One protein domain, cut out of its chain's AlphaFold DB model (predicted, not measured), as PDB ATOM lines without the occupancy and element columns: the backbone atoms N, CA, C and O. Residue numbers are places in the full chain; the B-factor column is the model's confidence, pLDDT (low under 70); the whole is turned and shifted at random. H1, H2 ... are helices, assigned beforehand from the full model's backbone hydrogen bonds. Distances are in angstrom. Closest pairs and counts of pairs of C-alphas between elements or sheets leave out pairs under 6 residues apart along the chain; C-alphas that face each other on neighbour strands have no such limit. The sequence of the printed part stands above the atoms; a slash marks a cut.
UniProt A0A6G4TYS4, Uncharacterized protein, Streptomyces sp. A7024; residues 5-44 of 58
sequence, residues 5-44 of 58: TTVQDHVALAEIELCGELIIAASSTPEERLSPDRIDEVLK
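What this domain is: This is residues 5 to 44 of the 58 residues of an uncharacterized protein of Streptomyces sp. A7024 (UniProt A0A6G4TYS4). The model is an open hook: one long straight helix, H1, forms the shaft, and after a bend of seven residues a short helix, H2, turns back without packing on it. The printed part has 40 residues with two named helices, H1 then H2, and no named strand; its class is all helix. It is extended, with a radius of gyration of the C-alphas of 15.1 A, and flat, spanning 43 by 25 by 7 A.

How they stand to each other: H1, residues 5 to 28, and H2, residues 36 to 43, are apart, with no C-alpha of the one within 8 A of the other. A short link, residues 29 to 35, joins them. Residues 5 to 33, of which 5 to 28 belong to H1, stand free, as do residues 35 to 41, of which 36 to 41 belong to H2. In H1 and H2 every O i to N i+4 pair is within hydrogen-bond range.

Where its parts are: H1 begins at C-alpha 5 (-9.574, 9.704, 9.673) and measures 34.7 A to C-alpha 28. H2 measures 10.5 A and ends at C-alpha 43 (18.323, -8.232, 13.363).

The domain as a whole: The C-alphas farthest apart, of Thr 6 and Asp 37, are 43.0 A apart. The printed part has no cut. Its mean pLDDT is 85.8; residues 5 to 6 are under 70.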
ATOM      1  N   THR A   5     -10.887  10.000   9.069       61.16
ATOM      2  CA  THR A   5      -9.574   9.704   9.673       61.16
ATOM      3  C   THR A   5      -9.703   9.261  11.126       61.16
ATOM      4  O   THR A   5      -9.062   8.305  11.523       61.16
ATOM      5  N   THR A   6     -10.605   9.868  11.901       67.56
ATOM      6  CA  THR A   6     -10.741   9.584  13.340       67.56
ATOM      7  C   THR A   6     -11.205   8.157  13.623       67.56
ATOM      8  O   THR A   6     -10.679   7.502  14.512       67.56
ATOM      9  N   VAL A   7     -12.159   7.635  12.845       70.06
ATOM     10  CA  VAL A   7     -12.626   6.246  12.990       70.06
ATOM     11  C   VAL A   7     -11.530   5.253  12.599       70.06
ATOM     12  O   VAL A   7     -11.372   4.233  13.261       70.06
ATOM     13  N   GLN A   8     -10.758   5.549  11.550       78.12
ATOM     14  CA  GLN A   8      -9.638   4.704  11.127       78.12
ATOM     15  C   GLN A   8      -8.488   4.730  12.144       78.12
ATOM     16  O   GLN A   8      -7.915   3.680  12.419       78.12
ATOM     17  N   ASP A   9      -8.218   5.878  12.770       81.06
ATOM     18  CA  ASP A   9      -7.200   6.011  13.821       81.06
ATOM     19  C   ASP A   9      -7.528   5.136  15.043       81.06
ATOM     20  O   ASP A   9      -6.644   4.487  15.597       81.06
ATOM     21  N   HIS A  10      -8.803   5.056  15.443       85.44
ATOM     22  CA  HIS A  10      -9.227   4.188  16.547       85.44
ATOM     23  C   HIS A  10      -9.089   2.696  16.226       85.44
ATOM     24  O   HIS A  10      -8.713   1.918  17.101       85.44
ATOM     25  N   VAL A  11      -9.378   2.295  14.985       87.62
ATOM     26  CA  VAL A  11      -9.220   0.901  14.543       87.62
ATOM     27  C   VAL A  11      -7.742   0.521  14.497       87.62
ATOM     28  O   VAL A  11      -7.361  -0.491  15.076       87.62
ATOM     29  N   ALA A  12      -6.899   1.366  13.901       90.88
ATOM     30  CA  ALA A  12      -5.456   1.146  13.860       90.88
ATOM     31  C   ALA A  12      -4.848   1.063  15.269       90.88
ATOM     32  O   ALA A  12      -3.990   0.223  15.527       90.88
ATOM     33  N   LEU A  13      -5.313   1.901  16.201       90.94
ATOM     34  CA  LEU A  13      -4.855   1.853  17.586       90.94
ATOM     35  C   LEU A  13      -5.255   0.540  18.278       90.94
ATOM     36  O   LEU A  13      -4.409  -0.089  18.907       90.94
ATOM     37  N   ALA A  14      -6.501   0.087  18.103       93.31
ATOM     38  CA  ALA A  14      -6.962  -1.191  18.649       93.31
ATOM     39  C   ALA A  14      -6.183  -2.390  18.075       93.31
ATOM     40  O   ALA A  14      -5.884  -3.343  18.794       93.31
ATOM     41  N   GLU A  15      -5.819  -2.342  16.791       94.62
ATOM     42  CA  GLU A  15      -4.984  -3.367  16.157       94.62
ATOM     43  C   GLU A  15      -3.561  -3.389  16.726       94.62
ATOM     44  O   GLU A  15      -3.020  -4.467  16.978       94.62
ATOM     45  N   ILE A  16      -2.959  -2.221  16.972       94.19
ATOM     46  CA  ILE A  16      -1.631  -2.111  17.591       94.19
ATOM     47  C   ILE A  16      -1.645  -2.685  19.010       94.19
ATOM     48  O   ILE A  16      -0.753  -3.463  19.354       94.19
ATOM     49  N   GLU A  17      -2.652  -2.338  19.815       94.94
ATOM     50  CA  GLU A  17      -2.819  -2.868  21.175       94.94
ATOM     51  C   GLU A  17      -2.941  -4.397  21.158       94.94
ATOM     52  O   GLU A  17      -2.201  -5.084  21.865       94.94
ATOM     53  N   LEU A  18      -3.788  -4.944  20.280       92.94
ATOM     54  CA  LEU A  18      -3.944  -6.390  20.119       92.94
ATOM     55  C   LEU A  18      -2.638  -7.072  19.685       92.94
ATOM     56  O   LEU A  18      -2.282  -8.124  20.216       92.94
ATOM     57  N   CYS A  19      -1.907  -6.489  18.732       96.06
ATOM     58  CA  CYS A  19      -0.628  -7.039  18.283       96.06
ATOM     59  C   CYS A  19       0.417  -7.042  19.405       96.06
ATOM     60  O   CYS A  19       1.167  -8.010  19.529       96.06
ATOM     61  N   GLY A  20       0.451  -5.997  20.237       92.50
ATOM     62  CA  GLY A  20       1.329  -5.925  21.405       92.50
ATOM     63  C   GLY A  20       1.091  -7.077  22.381       92.50
ATOM     64  O   GLY A  20       2.031  -7.791  22.732       92.50
ATOM     65  N   GLU A  21      -0.171  -7.319  22.739       95.62
ATOM     66  CA  GLU A  21      -0.554  -8.414  23.638       95.62
ATOM     67  C   GLU A  21      -0.163  -9.790  23.070       95.62
ATOM     68  O   GLU A  21       0.380 -10.638  23.783       95.62
ATOM     69  N   LEU A  22      -0.363 -10.006  21.765       89.75
ATOM     70  CA  LEU A  22      -0.003 -11.262  21.097       89.75
ATOM     71  C   LEU A  22       1.513 -11.497  21.048       89.75
ATOM     72  O   LEU A  22       1.954 -12.631  21.237       89.75
ATOM     73  N   ILE A  23       2.321 -10.451  20.841       89.50
ATOM     74  CA  ILE A  23       3.791 -10.543  20.873       89.50
ATOM     75  C   ILE A  23       4.271 -10.965  22.266       89.50
ATOM     76  O   ILE A  23       5.133 -11.837  22.380       89.50
ATOM     77  N   ILE A  24       3.706 -10.377  23.325       88.00
ATOM     78  CA  ILE A  24       4.067 -10.703  24.712       88.00
ATOM     79  C   ILE A  24       3.657 -12.138  25.049       88.00
ATOM     80  O   ILE A  24       4.457 -12.884  25.625       88.00
ATOM     81  N   ALA A  25       2.447 -12.548  24.662       88.38
ATOM     82  CA  ALA A  25       1.965 -13.911  24.855       88.38
ATOM     83  C   ALA A  25       2.859 -14.935  24.132       88.38
ATOM     84  O   ALA A  25       3.286 -15.915  24.744       88.38
ATOM     85  N   ALA A  26       3.221 -14.676  22.871       84.50
ATOM     86  CA  ALA A  26       4.131 -15.525  22.103       84.50
ATOM     87  C   ALA A  26       5.532 -15.585  22.737       84.50
ATOM     88  O   ALA A  26       6.069 -16.665  22.952       84.50
ATOM     89  N   SER A  27       6.091 -14.436  23.133       81.56
ATOM     90  CA  SER A  27       7.383 -14.328  23.834       81.56
ATOM     91  C   SER A  27       7.419 -15.083  25.169       81.56
ATOM     92  O   SER A  27       8.477 -15.549  25.592       81.56
ATOM     93  N   SER A  28       6.285 -15.155  25.867       84.75
ATOM     94  CA  SER A  28       6.156 -15.824  27.169       84.75
ATOM     95  C   SER A  28       5.815 -17.312  27.041       84.75
ATOM     96  O   SER A  28       5.859 -18.041  28.034       84.75
ATOM     97  N   THR A  29       5.467 -17.768  25.837       84.38
ATOM     98  CA  THR A  29       5.213 -19.180  25.555       84.38
ATOM     99  C   THR A  29       6.557 -19.921  25.554       84.38
ATOM    100  O   THR A  29       7.529 -19.410  24.995       84.38
ATOM    101  N   PRO A  30       6.662 -21.110  26.183       76.19
ATOM    102  CA  PRO A  30       7.911 -21.868  26.283       76.19
ATOM    103  C   PRO A  30       8.267 -22.578  24.964       76.19
ATOM    104  O   PRO A  30       8.508 -23.783  24.937       76.19
ATOM    105  N   GLU A  31       8.265 -21.842  23.857       79.00
ATOM    106  CA  GLU A  31       8.747 -22.320  22.566       79.00
ATOM    107  C   GLU A  31      10.280 -22.285  22.517       79.00
ATOM    108  O   GLU A  31      10.945 -21.618  23.320       79.00
ATOM    109  N   GLU A  32      10.860 -23.022  21.569       78.75
ATOM    110  CA  GLU A  32      12.304 -23.010  21.360       78.75
ATOM    111  C   GLU A  32      12.748 -21.604  20.938       78.75
ATOM    112  O   GLU A  32      12.392 -21.090  19.876       78.75
ATOM    113  N   ARG A  33      13.517 -20.952  21.813       81.38
ATOM    114  CA  ARG A  33      14.106 -19.641  21.538       81.38
ATOM    115  C   ARG A  33      15.010 -19.767  20.314       81.38
ATOM    116  O   ARG A  33      15.785 -20.715  20.215       81.38
ATOM    117  N   LEU A  34      14.954 -18.783  19.416       84.69
ATOM    118  CA  LEU A  34      15.881 -18.716  18.287       84.69
ATOM    119  C   LEU A  34      17.331 -18.802  18.781       84.69
ATOM    120  O   LEU A  34      17.700 -18.173  19.776       84.69
ATOM    121  N   SER A  35      18.160 -19.549  18.052       87.50
ATOM    122  CA  SER A  35      19.606 -19.564  18.273       87.50
ATOM    123  C   SER A  35      20.187 -18.149  18.115       87.50
ATOM    124  O   SER A  35      19.708 -17.423  17.236       87.50
ATOM    125  N   PRO A  36      21.253 -17.782  18.849       85.94
ATOM    126  CA  PRO A  36      21.904 -16.475  18.728       85.94
ATOM    127  C   PRO A  36      22.252 -16.081  17.283       85.94
ATOM    128  O   PRO A  36      21.885 -14.993  16.854       85.94
ATOM    129  N   ASP A  37      22.820 -17.001  16.494       86.50
ATOM    130  CA  ASP A  37      23.180 -16.745  15.086       86.50
ATOM    131  C   ASP A  37      21.968 -16.329  14.234       86.50
ATOM    132  O   ASP A  37      22.036 -15.422  13.403       86.50
ATOM    133  N   ARG A  38      20.815 -16.970  14.470       86.94
ATOM    134  CA  ARG A  38      19.555 -16.662  13.777       86.94
ATOM    135  C   ARG A  38      18.962 -15.330  14.232       86.94
ATOM    136  O   ARG A  38      18.326 -14.650  13.429       86.94
ATOM    137  N   ILE A  39      19.155 -14.959  15.498       89.81
ATOM    138  CA  ILE A  39      18.754 -13.647  16.020       89.81
ATOM    139  C   ILE A  39      19.570 -12.551  15.330       89.81
ATOM    140  O   ILE A  39      18.982 -11.599  14.818       89.81
ATOM    141  N   ASP A  40      20.889 -12.710  15.240       87.75
ATOM    142  CA  ASP A  40      21.773 -11.748  14.574       87.75
ATOM    143  C   ASP A  40      21.447 -11.598  13.082       87.75
ATOM    144  O   ASP A  40      21.407 -10.480  12.563       87.75
ATOM    145  N   GLU A  41      21.126 -12.703  12.396       88.00
ATOM    146  CA  GLU A  41      20.663 -12.692  11.004       88.00
ATOM    147  C   GLU A  41      19.364 -11.884  10.835       88.00
ATOM    148  O   GLU A  41      19.276 -11.024   9.954       88.00
ATOM    149  N   VAL A  42      18.362 -12.123  11.691       88.94
ATOM    150  CA  VAL A  42      17.066 -11.421  11.649       88.94
ATOM    151  C   VAL A  42      17.232  -9.936  11.961       88.94
ATOM    152  O   VAL A  42      16.666  -9.088  11.268       88.94
ATOM    153  N   LEU A  43      18.033  -9.611  12.976       87.81
ATOM    154  CA  LEU A  43      18.323  -8.232  13.363       87.81
ATOM    155  C   LEU A  43      19.299  -7.544  12.402       87.81
ATOM    156  O   LEU A  43      19.524  -6.338  12.521       87.81
ATOM    157  N   LYS A  44      19.867  -8.284  11.438       86.38
ATOM    158  CA  LYS A  44      20.916  -7.820  10.519       86.38
ATOM    159  C   LYS A  44      22.102  -7.206  11.271       86.38
ATOM    160  O   LYS A  44      22.778  -6.310  10.760       86.38
TER     161      LYS A  44